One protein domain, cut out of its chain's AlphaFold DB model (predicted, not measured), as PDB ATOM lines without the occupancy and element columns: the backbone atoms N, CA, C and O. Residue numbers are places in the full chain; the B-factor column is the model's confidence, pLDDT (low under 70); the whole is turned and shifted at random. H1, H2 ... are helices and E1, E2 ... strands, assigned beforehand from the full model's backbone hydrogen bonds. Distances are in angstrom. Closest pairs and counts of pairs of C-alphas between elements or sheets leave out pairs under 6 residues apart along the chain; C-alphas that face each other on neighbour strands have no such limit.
ATOM      1  N   ILE A 126     -50.984  -1.159   8.072       90.38
ATOM      2  CA  ILE A 126     -49.538  -0.912   8.226       90.38
ATOM      3  C   ILE A 126     -49.065   0.356   7.500       90.38
ATOM      4  O   ILE A 126     -48.128   1.009   7.933       90.38
ATOM      5  N   ILE A 127     -49.732   0.752   6.409       88.06
ATOM      6  CA  ILE A 127     -49.378   1.962   5.655       88.06
ATOM      7  C   ILE A 127     -49.570   3.229   6.509       88.06
ATOM      8  O   ILE A 127     -48.950   4.248   6.223       88.06
ATOM      9  N   LYS A 128     -50.405   3.164   7.555       90.31
ATOM     10  CA  LYS A 128     -50.727   4.274   8.459       90.31
ATOM     11  C   LYS A 128     -49.879   4.297   9.736       90.31
ATOM     12  O   LYS A 128     -49.998   5.254  10.490       90.31
ATOM     13  N   GLU A 129     -49.077   3.262  10.005       93.06
ATOM     14  CA  GLU A 129     -48.267   3.176  11.235       93.06
ATOM     15  C   GLU A 129     -47.189   4.264  11.302       93.06
ATOM     16  O   GLU A 129     -46.882   4.754  12.386       93.06
ATOM     17  N   PHE A 130     -46.645   4.648  10.147       93.06
ATOM     18  CA  PHE A 130     -45.606   5.666  10.006       93.06
ATOM     19  C   PHE A 130     -45.996   6.667   8.922       93.06
ATOM     20  O   PHE A 130     -46.628   6.300   7.924       93.06
ATOM     21  N   SER A 131     -45.584   7.923   9.081       94.06
ATOM     22  CA  SER A 131     -45.727   8.922   8.026       94.06
ATOM     23  C   SER A 131     -44.800   8.591   6.851       94.06
ATOM     24  O   SER A 131     -43.806   7.870   6.981       94.06
ATOM     25  N   ARG A 132     -45.110   9.111   5.659       92.00
ATOM     26  CA  ARG A 132     -44.325   8.815   4.450       92.00
ATOM     27  C   ARG A 132     -42.873   9.291   4.569       92.00
ATOM     28  O   ARG A 132     -41.987   8.683   3.978       92.00
ATOM     29  N   GLU A 133     -42.638  10.355   5.325       94.44
ATOM     30  CA  GLU A 133     -41.326  10.959   5.579       94.44
ATOM     31  C   GLU A 133     -40.429  10.068   6.450       94.44
ATOM     32  O   GLU A 133     -39.208  10.188   6.401       94.44
ATOM     33  N   GLU A 134     -41.020   9.157   7.225       94.88
ATOM     34  CA  GLU A 134     -40.289   8.221   8.080       94.88
ATOM     35  C   GLU A 134     -39.819   6.969   7.323       94.88
ATOM     36  O   GLU A 134     -38.960   6.231   7.821       94.88
ATOM     37  N   TYR A 135     -40.359   6.717   6.122       95.19
ATOM     38  CA  TYR A 135     -39.951   5.583   5.295       95.19
ATOM     39  C   TYR A 135     -38.470   5.689   4.929       95.19
ATOM     40  O   TYR A 135     -37.923   6.764   4.690       95.19
ATOM     41  N   LYS A 136     -37.811   4.535   4.856       94.62
ATOM     42  CA  LYS A 136     -36.372   4.441   4.621       94.62
ATOM     43  C   LYS A 136     -36.096   4.287   3.136       94.62
ATOM     44  O   LYS A 136     -36.709   3.440   2.490       94.62
ATOM     45  N   ASP A 137     -35.156   5.052   2.597       94.44
ATOM     46  CA  ASP A 137     -34.676   4.821   1.235       94.44
ATOM     47  C   ASP A 137     -34.188   3.376   1.082       94.44
ATOM     48  O   ASP A 137     -33.461   2.856   1.939       94.44
ATOM     49  N   LEU A 138     -34.577   2.736  -0.023       92.75
ATOM     50  CA  LEU A 138     -34.057   1.434  -0.421       92.75
ATOM     51  C   LEU A 138     -32.605   1.612  -0.868       92.75
ATOM     52  O   LEU A 138     -32.317   1.832  -2.038       92.75
ATOM     53  N   ASN A 139     -31.697   1.596   0.101       90.94
ATOM     54  CA  ASN A 139     -30.282   1.856  -0.099       90.94
ATOM     55  C   ASN A 139     -29.466   0.970   0.843       90.94
ATOM     56  O   ASN A 139     -29.374   1.234   2.045       90.94
ATOM     57  N   TYR A 140     -28.859  -0.068   0.274       88.75
ATOM     58  CA  TYR A 140     -28.028  -1.012   1.008       88.75
ATOM     59  C   TYR A 140     -26.574  -0.549   1.146       88.75
ATOM     60  O   TYR A 140     -25.815  -1.171   1.888       88.75
ATOM     61  N   ASP A 141     -26.180   0.558   0.509       87.12
ATOM     62  CA  ASP A 141     -24.824   1.110   0.640       87.12
ATOM     63  C   ASP A 141     -24.533   1.622   2.055       87.12
ATOM     64  O   ASP A 141     -23.375   1.795   2.428       87.12
ATOM     65  N   LYS A 142     -25.584   1.791   2.870       83.75
ATOM     66  CA  LYS A 142     -25.485   1.995   4.320       83.75
ATOM     67  C   LYS A 142     -24.771   0.841   5.036       83.75
ATOM     68  O   LYS A 142     -24.157   1.072   6.070       83.75
ATOM     69  N   ILE A 143     -24.850  -0.381   4.496       84.69
ATOM     70  CA  ILE A 143     -24.134  -1.557   5.012       84.69
ATOM     71  C   ILE A 143     -22.703  -1.577   4.467       84.69
ATOM     72  O   ILE A 143     -21.746  -1.697   5.227       84.69
ATOM     73  N   SER A 144     -22.555  -1.505   3.143       84.50
ATOM     74  CA  SER A 144     -21.260  -1.525   2.460       84.50
ATOM     75  C   SER A 144     -21.365  -0.796   1.121       84.50
ATOM     76  O   SER A 144     -22.302  -1.077   0.377       84.50
ATOM     77  N   PRO A 145     -20.398   0.060   0.748       87.38
ATOM     78  CA  PRO A 145     -20.408   0.735  -0.546       87.38
ATOM     79  C   PRO A 145     -20.517  -0.240  -1.729       87.38
ATOM     80  O   PRO A 145     -19.779  -1.225  -1.791       87.38
ATOM     81  N   GLY A 146     -21.407   0.058  -2.679       84.88
ATOM     82  CA  GLY A 146     -21.627  -0.735  -3.892       84.88
ATOM     83  C   GLY A 146     -22.527  -1.957  -3.690       84.88
ATOM     84  O   GLY A 146     -22.603  -2.809  -4.575       84.88
ATOM     85  N   PHE A 147     -23.181  -2.071  -2.533       86.38
ATOM     86  CA  PHE A 147     -24.088  -3.171  -2.227       86.38
ATOM     87  C   PHE A 147     -25.502  -2.921  -2.767       86.38
ATOM     88  O   PHE A 147     -26.241  -3.878  -3.002       86.38
ATOM     89  N   THR A 148     -25.875  -1.661  -3.026       90.00
ATOM     90  CA  THR A 148     -27.124  -1.335  -3.723       90.00
ATOM     91  C   THR A 148     -27.049  -1.744  -5.200       90.00
ATOM     92  O   THR A 148     -26.178  -1.264  -5.927       90.00
ATOM     93  N   PRO A 149     -27.956  -2.609  -5.696       91.62
ATOM     94  CA  PRO A 149     -27.995  -2.960  -7.112       91.62
ATOM     95  C   PRO A 149     -28.269  -1.753  -8.015       91.62
ATOM     96  O   PRO A 149     -29.090  -0.895  -7.691       91.62
ATOM     97  N   SER A 150     -27.665  -1.737  -9.206       93.62
ATOM     98  CA  SER A 150     -27.740  -0.602 -10.137       93.62
ATOM     99  C   SER A 150     -29.169  -0.180 -10.491       93.62
ATOM    100  O   SER A 150     -29.444   1.020 -10.597       93.62
ATOM    101  N   PHE A 151     -30.088  -1.147 -10.610       94.50
ATOM    102  CA  PHE A 151     -31.487  -0.890 -10.958       94.50
ATOM    103  C   PHE A 151     -32.239  -0.060  -9.906       94.50
ATOM    104  O   PHE A 151     -33.145   0.696 -10.258       94.50
ATOM    105  N   ILE A 152     -31.838  -0.138  -8.633       94.25
ATOM    106  CA  ILE A 152     -32.456   0.612  -7.531       94.25
ATOM    107  C   ILE A 152     -32.201   2.115  -7.671       94.25
ATOM    108  O   ILE A 152     -33.043   2.922  -7.297       94.25
ATOM    109  N   HIS A 153     -31.088   2.519  -8.285       93.75
ATOM    110  CA  HIS A 153     -30.808   3.935  -8.537       93.75
ATOM    111  C   HIS A 153     -31.662   4.529  -9.673       93.75
ATOM    112  O   HIS A 153     -31.680   5.748  -9.867       93.75
ATOM    113  N   GLN A 154     -32.385   3.695 -10.430       95.12
ATOM    114  CA  GLN A 154     -33.182   4.135 -11.581       95.12
ATOM    115  C   GLN A 154     -34.609   4.557 -11.203       95.12
ATOM    116  O   GLN A 154     -35.367   4.997 -12.066       95.12
ATOM    117  N   LEU A 155     -34.974   4.473  -9.921       95.25
ATOM    118  CA  LEU A 155     -36.235   4.972  -9.382       95.25
ATOM    119  C   LEU A 155     -36.059   5.492  -7.949       95.25
ATOM    120  O   LEU A 155     -35.095   5.168  -7.267       95.25
ATOM    121  N   ALA A 156     -36.997   6.306  -7.477       94.25
ATOM    122  CA  ALA A 156     -37.145   6.562  -6.051       94.25
ATOM    123  C   ALA A 156     -37.936   5.404  -5.431       94.25
ATOM    124  O   ALA A 156     -39.070   5.148  -5.838       94.25
ATOM    125  N   CYS A 157     -37.348   4.713  -4.456       95.31
ATOM    126  CA  CYS A 157     -38.018   3.661  -3.702       95.31
ATOM    127  C   CYS A 157     -37.775   3.863  -2.208       95.31
ATOM    128  O   CYS A 157     -36.631   3.826  -1.758       95.31
ATOM    129  N   THR A 158     -38.850   4.033  -1.443       95.75
ATOM    130  CA  THR A 158     -38.795   4.065   0.022       95.75
ATOM    131  C   THR A 158     -39.584   2.898   0.599       95.75
ATOM    132  O   THR A 158     -40.613   2.498   0.057       95.75
ATOM    133  N   VAL A 159     -39.088   2.319   1.686       95.00
ATOM    134  CA  VAL A 159     -39.597   1.100   2.313       95.00
ATOM    135  C   VAL A 159     -40.021   1.399   3.743       95.00
ATOM    136  O   VAL A 159     -39.388   2.177   4.456       95.00
ATOM    137  N   HIS A 160     -41.119   0.771   4.156       94.62
ATOM    138  CA  HIS A 160     -41.660   0.886   5.501       94.62
ATOM    139  C   HIS A 160     -40.583   0.560   6.557       94.62
ATOM    140  O   HIS A 160     -39.906  -0.464   6.406       94.62
ATOM    141  N   PRO A 161     -40.442   1.342   7.646       92.62
ATOM    142  CA  PRO A 161     -39.354   1.174   8.617       92.62
ATOM    143  C   PRO A 161     -39.231  -0.243   9.190       92.62
ATOM    144  O   PRO A 161     -38.138  -0.794   9.269       92.62
ATOM    145  N   ARG A 162     -40.361  -0.899   9.493       90.94
ATOM    146  CA  ARG A 162     -40.366  -2.294   9.983       90.94
ATOM    147  C   ARG A 162     -39.850  -3.318   8.962       90.94
ATOM    148  O   ARG A 162     -39.442  -4.404   9.356       90.94
ATOM    149  N   HIS A 163     -39.858  -3.004   7.667       92.19
ATOM    150  CA  HIS A 163     -39.434  -3.908   6.588       92.19
ATOM    151  C   HIS A 163     -38.012  -3.617   6.080       92.19
ATOM    152  O   HIS A 163     -37.457  -4.419   5.331       92.19
ATOM    153  N   ALA A 164     -37.410  -2.495   6.484       91.06
ATOM    154  CA  ALA A 164     -36.073  -2.088   6.072       91.06
ATOM    155  C   ALA A 164     -34.993  -2.844   6.866       91.06
ATOM    156  O   ALA A 164     -34.363  -2.289   7.759       91.06
ATOM    157  N   TRP A 165     -34.785  -4.132   6.574       88.12
ATOM    158  CA  TRP A 165     -33.870  -4.999   7.340       88.12
ATOM    159  C   TRP A 165     -32.425  -4.488   7.439       88.12
ATOM    160  O   TRP A 165     -31.720  -4.857   8.370       88.12
ATOM    161  N   TRP A 166     -31.989  -3.654   6.495       88.50
ATOM    162  CA  TRP A 166     -30.656  -3.046   6.470       88.50
ATOM    163  C   TRP A 166     -30.512  -1.832   7.397       88.50
ATOM    164  O   TRP A 166     -29.401  -1.344   7.576       88.50
ATOM    165  N   ASP A 167     -31.621  -1.309   7.924       85.12
ATOM    166  CA  ASP A 167     -31.694  -0.027   8.638       85.12
ATOM    167  C   ASP A 167     -32.779  -0.069   9.732       85.12
ATOM    168  O   ASP A 167     -33.570   0.865   9.894       85.12
ATOM    169  N   ARG A 168     -32.868  -1.199  10.449       78.88
ATOM    170  CA  ARG A 168     -33.790  -1.386  11.579       78.88
ATOM    171  C   ARG A 168     -33.110  -2.097  12.747       78.88
ATOM    172  O   ARG A 168     -32.241  -2.938  12.544       78.88
ATOM    173  N   GLU A 169     -33.607  -1.830  13.951       76.62
ATOM    174  CA  GLU A 169     -33.166  -2.474  15.202       76.62
ATOM    175  C   GLU A 169     -34.030  -3.692  15.596       76.62
ATOM    176  O   GLU A 169     -33.826  -4.296  16.643       76.62
ATOM    177  N   LEU A 170     -35.006  -4.065  14.760       79.25
ATOM    178  CA  LEU A 170     -35.953  -5.148  15.035       79.25
ATOM    179  C   LEU A 170     -35.293  -6.531  14.899       79.25
ATOM    180  O   LEU A 170     -34.726  -6.844  13.845       79.25
ATOM    181  N   ALA A 171     -35.436  -7.367  15.931       76.50
ATOM    182  CA  ALA A 171     -34.962  -8.748  15.936       76.50
ATOM    183  C   ALA A 171     -35.715  -9.634  14.916       76.50
ATOM    184  O   ALA A 171     -36.845  -9.348  14.517       76.50
ATOM    185  N   SER A 172     -35.071 -10.706  14.439       76.69
ATOM    186  CA  SER A 172     -35.609 -11.562  13.361       76.69
ATOM    187  C   SER A 172     -36.850 -12.375  13.745       76.69
ATOM    188  O   SER A 172     -37.623 -12.759  12.866       76.69
ATOM    189  N   ASP A 173     -37.038 -12.663  15.030       80.38
ATOM    190  CA  ASP A 173     -38.215 -13.333  15.593       80.38
ATOM    191  C   ASP A 173     -39.456 -12.429  15.611       80.38
ATOM    192  O   ASP A 173     -40.571 -12.918  15.430       80.38
ATOM    193  N   GLU A 174     -39.257 -11.116  15.722       83.69
ATOM    194  CA  GLU A 174     -40.308 -10.093  15.650       83.69
ATOM    195  C   GLU A 174     -40.564  -9.570  14.223       83.69
ATOM    196  O   GLU A 174     -41.511  -8.813  13.983       83.69
ATOM    197  N   ALA A 175     -39.713  -9.943  13.265       86.94
ATOM    198  CA  ALA A 175     -39.783  -9.472  11.890       86.94
ATOM    199  C   ALA A 175     -40.689 -10.329  10.991       86.94
ATOM    200  O   ALA A 175     -40.653 -11.565  10.990       86.94
ATOM    201  N   ASP A 176     -41.433  -9.647  10.117       88.56
ATOM    202  CA  ASP A 176     -42.278 -10.275   9.106       88.56
ATOM    203  C   ASP A 176     -41.573 -10.392   7.753       88.56
ATOM    204  O   ASP A 176     -40.872  -9.481   7.303       88.56
ATOM    205  N   ALA A 177     -41.841 -11.492   7.044       92.38
ATOM    206  CA  ALA A 177     -41.456 -11.659   5.644       92.38
ATOM    207  C   ALA A 177     -42.404 -10.858   4.733       92.38
ATOM    208  O   ALA A 177     -43.186 -11.413   3.960       92.38
ATOM    209  N   ARG A 178     -42.369  -9.531   4.870       92.50
ATOM    210  CA  ARG A 178     -43.281  -8.587   4.220       92.50
ATOM    211  C   ARG A 178     -42.522  -7.366   3.720       92.50
ATOM    212  O   ARG A 178     -41.528  -6.959   4.312       92.50
ATOM    213  N   CYS A 179     -43.006  -6.760   2.637       93.19
ATOM    214  CA  CYS A 179     -42.549  -5.455   2.176       93.19
ATOM    215  C   CYS A 179     -43.742  -4.532   1.904       93.19
ATOM    216  O   CYS A 179     -44.806  -4.957   1.455       93.19
ATOM    217  N   SER A 180     -43.562  -3.249   2.190       94.38
ATOM    218  CA  SER A 180     -44.484  -2.170   1.842       94.38
ATOM    219  C   SER A 180     -43.622  -0.975   1.486       94.38
ATOM    220  O   SER A 180     -42.689  -0.657   2.224       94.38
ATOM    221  N   SER A 181     -43.878  -0.380   0.329       94.38
ATOM    222  CA  SER A 181     -42.964   0.580  -0.277       94.38
ATOM    223  C   SER A 181     -43.701   1.571  -1.163       94.38
ATOM    224  O   SER A 181     -44.697   1.220  -1.794       94.38
ATOM    225  N   TYR A 182     -43.155   2.777  -1.267       94.62
ATOM    226  CA  TYR A 182     -43.530   3.749  -2.285       94.62
ATOM    227  C   TYR A 182     -42.478   3.744  -3.386       94.62
ATOM    228  O   TYR A 182     -41.290   3.865  -3.101       94.62
ATOM    229  N   MET A 183     -42.914   3.621  -4.639       95.19
ATOM    230  CA  MET A 183     -42.037   3.567  -5.807       95.19
ATOM    231  C   MET A 183     -42.434   4.630  -6.826       95.19
ATOM    232  O   MET A 183     -43.620   4.844  -7.082       95.19
ATOM    233  N   GLN A 184     -41.443   5.301  -7.407       94.81
ATOM    234  CA  GLN A 184     -41.661   6.323  -8.422       94.81
ATOM    235  C   GLN A 184     -40.451   6.476  -9.352       94.81
ATOM    236  O   GLN A 184     -39.355   6.803  -8.909       94.81
ATOM    237  N   MET A 185     -40.671   6.369 -10.660       94.69
ATOM    238  CA  MET A 185     -39.790   6.900 -11.695       94.69
ATOM    239  C   MET A 185     -40.142   8.365 -11.933       94.69
ATOM    240  O   MET A 185     -41.257   8.699 -12.331       94.69
ATOM    241  N   LYS A 186     -39.195   9.264 -11.663       93.50
ATOM    242  CA  LYS A 186     -39.392  10.702 -11.865       93.50
ATOM    243  C   LYS A 186     -39.546  11.038 -13.351       93.50
ATOM    244  O   LYS A 186     -38.754  10.582 -14.174       93.50
ATOM    245  N   GLY A 187     -40.486  11.936 -13.648       92.62
ATOM    246  CA  GLY A 187     -40.632  12.588 -14.953       92.62
ATOM    247  C   GLY A 187     -41.676  11.990 -15.899       92.62
ATOM    248  O   GLY A 187     -41.827  12.508 -16.998       92.62
ATOM    249  N   GLY A 188     -42.433  10.976 -15.472       91.31
ATOM    250  CA  GLY A 188     -43.552  10.434 -16.243       91.31
ATOM    251  C   GLY A 188     -44.625   9.787 -15.369       91.31
ATOM    252  O   GLY A 188     -44.463   9.660 -14.152       91.31
ATOM    253  N   ILE A 189     -45.733   9.396 -15.999       92.81
ATOM    254  CA  ILE A 189     -46.792   8.596 -15.375       92.81
ATOM    255  C   ILE A 189     -46.429   7.118 -15.588       92.81
ATOM    256  O   ILE A 189     -46.159   6.749 -16.730       92.81
ATOM    257  N   PRO A 190     -46.393   6.275 -14.535       91.62
ATOM    258  CA  PRO A 190     -46.122   4.849 -14.687       91.62
ATOM    259  C   PRO A 190     -47.074   4.189 -15.692       91.62
ATOM    260  O   PRO A 190     -48.290   4.236 -15.514       91.62
ATOM    261  N   ASP A 191     -46.508   3.571 -16.725       93.94
ATOM    262  CA  ASP A 191     -47.229   2.754 -17.701       93.94
ATOM    263  C   ASP A 191     -47.120   1.258 -17.351       93.94
ATOM    264  O   ASP A 191     -46.523   0.867 -16.340       93.94
ATOM    265  N   GLN A 192     -47.683   0.388 -18.192       93.56
ATOM    266  CA  GLN A 192     -47.649  -1.058 -17.974       93.56
ATOM    267  C   GLN A 192     -46.229  -1.649 -17.902       93.56
ATOM    268  O   GLN A 192     -46.018  -2.675 -17.247       93.56
ATOM    269  N   PHE A 193     -45.240  -1.016 -18.535       96.50
ATOM    270  CA  PHE A 193     -43.852  -1.469 -18.485       96.50
ATOM    271  C   PHE A 193     -43.204  -1.090 -17.160       96.50
ATOM    272  O   PHE A 193     -42.517  -1.909 -16.550       96.50
ATOM    273  N   VAL A 194     -43.468   0.125 -16.676       96.56
ATOM    274  CA  VAL A 194     -43.015   0.569 -15.355       96.56
ATOM    275  C   VAL A 194     -43.621  -0.312 -14.262       96.56
ATOM    276  O   VAL A 194     -42.911  -0.715 -13.342       96.56
ATOM    277  N   LEU A 195     -44.900  -0.689 -14.384       94.94
ATOM    278  CA  LEU A 195     -45.531  -1.646 -13.467       94.94
ATOM    279  C   LEU A 195     -44.844  -3.019 -13.505       94.94
ATOM    280  O   LEU A 195     -44.587  -3.596 -12.450       94.94
ATOM    281  N   SER A 196     -44.493  -3.508 -14.700       95.19
ATOM    282  CA  SER A 196     -43.754  -4.771 -14.872       95.19
ATOM    283  C   SER A 196     -42.383  -4.737 -14.191       95.19
ATOM    284  O   SER A 196     -41.928  -5.756 -13.680       95.19
ATOM    285  N   PHE A 197     -41.747  -3.566 -14.136       96.75
ATOM    286  CA  PHE A 197     -40.504  -3.363 -13.399       96.75
ATOM    287  C   PHE A 197     -40.731  -3.295 -11.883       96.75
ATOM    288  O   PHE A 197     -40.080  -4.021 -11.138       96.75
ATOM    289  N   TYR A 198     -41.688  -2.489 -11.408       95.88
ATOM    290  CA  TYR A 198     -41.938  -2.280  -9.974       95.88
ATOM    291  C   TYR A 198     -42.254  -3.556  -9.194       95.88
ATOM    292  O   TYR A 198     -41.855  -3.666  -8.033       95.88
ATOM    293  N   VAL A 199     -42.938  -4.525  -9.811       93.94
ATOM    294  CA  VAL A 199     -43.274  -5.793  -9.138       93.94
ATOM    295  C   VAL A 199     -42.045  -6.605  -8.718       93.94
ATOM    296  O   VAL A 199     -42.168  -7.442  -7.830       93.94
ATOM    297  N   ASP A 200     -40.873  -6.328  -9.297       95.25
ATOM    298  CA  ASP A 200     -39.603  -7.004  -9.001       95.25
ATOM    299  C   ASP A 200     -38.527  -6.039  -8.462       95.25
ATOM    300  O   ASP A 200     -37.330  -6.325  -8.506       95.25
ATOM    301  N   VAL A 201     -38.937  -4.860  -7.971       94.62
ATOM    302  CA  VAL A 201     -38.015  -3.899  -7.340       94.62
ATOM    303  C   VAL A 201     -37.873  -4.124  -5.839       94.62
ATOM    304  O   VAL A 201     -36.824  -3.834  -5.258       94.62
ATOM    305  N   ALA A 202     -38.942  -4.589  -5.191       91.44
ATOM    306  CA  ALA A 202     -38.970  -4.717  -3.744       91.44
ATOM    307  C   ALA A 202     -37.857  -5.662  -3.245       91.44
ATOM    308  O   ALA A 202     -37.543  -6.650  -3.912       91.44
ATOM    309  N   PRO A 203     -37.276  -5.401  -2.057       86.06
ATOM    310  CA  PRO A 203     -36.355  -6.340  -1.425       86.06
ATOM    311  C   PRO A 203     -36.979  -7.743  -1.355       86.06
ATOM    312  O   PRO A 203     -38.174  -7.850  -1.050       86.06
ATOM    313  N   PRO A 204     -36.197  -8.824  -1.549       89.44
ATOM    314  CA  PRO A 204     -36.685 -10.172  -1.305       89.44
ATOM    315  C   PRO A 204     -37.252 -10.262   0.112       89.44
ATOM    316  O   PRO A 204     -36.519 -10.107   1.088       89.44
ATOM    317  N   VAL A 205     -38.559 -10.513   0.236       91.94
ATOM    318  CA  VAL A 205     -39.281 -10.411   1.520       91.94
ATOM    319  C   VAL A 205     -38.739 -11.356   2.590       91.94
ATOM    320  O   VAL A 205     -38.840 -11.077   3.778       91.94
ATOM    321  N   VAL A 206     -38.105 -12.449   2.178       90.50
ATOM    322  CA  VAL A 206     -37.411 -13.371   3.078       90.50
ATOM    323  C   VAL A 206     -36.236 -12.688   3.796       90.50
ATOM    324  O   VAL A 206     -36.031 -12.910   4.989       90.50
ATOM    325  N   SER A 207     -35.543 -11.767   3.117       88.19
ATOM    326  CA  SER A 207     -34.472 -10.961   3.711       88.19
ATOM    327  C   SER A 207     -35.024  -9.944   4.702       88.19
ATOM    328  O   SER A 207     -34.408  -9.668   5.727       88.19
ATOM    329  N   ASN A 208     -36.252  -9.464   4.472       87.81
ATOM    330  CA  ASN A 208     -36.946  -8.617   5.435       87.81
ATOM    331  C   ASN A 208     -37.254  -9.348   6.746       87.81
ATOM    332  O   ASN A 208     -37.576  -8.689   7.722       87.81
ATOM    333  N   LYS A 209     -37.139 -10.674   6.827       89.56
ATOM    334  CA  LYS A 209     -37.244 -11.407   8.094       89.56
ATOM    335  C   LYS A 209     -35.876 -11.789   8.653       89.56
ATOM    336  O   LYS A 209     -35.549 -11.443   9.786       89.56
ATOM    337  N   TYR A 210     -35.072 -12.464   7.839       87.38
ATOM    338  CA  TYR A 210     -33.843 -13.121   8.292       87.38
ATOM    339  C   TYR A 210     -32.562 -12.310   8.045       87.38
ATOM    340  O   TYR A 210     -31.476 -12.779   8.370       87.38
ATOM    341  N   GLY A 211     -32.665 -11.104   7.482       82.75
ATOM    342  CA  GLY A 211     -31.504 -10.343   7.025       82.75
ATOM    343  C   GLY A 211     -30.944 -10.887   5.701       82.75
ATOM    344  O   GLY A 211     -31.652 -11.577   4.966       82.75
TER     345      GLY A 211
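Overview. This is residues 126 to 211 of the 219 residues of an uncharacterized protein of SAR86 cluster bacterium SAR86B (UniProt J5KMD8). With little regular structure, this domain is mostly loops round a small hairpin of two strands, E1 and E2, with three short, separate helices about it. The 86 printed residues hold H1, E1, E2, H2, H3 in that order, 24 residues in named elements; the class is mixed, the sheet antiparallel. It is compact, radius of gyration of the C-alphas 13.1 A, spanning 39 by 32 by 22 A.

Along the chain. H1, residues 150 to 154, begins at C-alpha (-27.740, -0.602, -10.137), 7.4 A long. E1, 156 to 159, measures 10.3 A; E2, 181 to 184, 10.1 A; H2, 192 to 198, 9.9 A. H3, 207 to 210, 5.1 A, ends at C-alpha (-33.843, -13.121, 8.292).

Arrangement. Residues 136 to 137 pair antiparallel with 158 to 159 of E1. In the hairpin E1 and E2, N 156 and O 184 are 2.8 A apart, within hydrogen-bond range. H2's closest C-alphas to E2, Tyr 198 and Met 183, are 7.2 A apart. H1, H2 and H3 are apart. Every O i to N i+4 pair is within range in H2, 0 of 1 in H1, against 2 of 2 O i to N i+3; H3 is too short.

Size, cuts and confidence. The farthest C-alphas, Asp 173 and Gly 187, are 40.1 A apart. The printed part has no cut; E1 to E2 is a long link. No printed residue is under 70 in pLDDT.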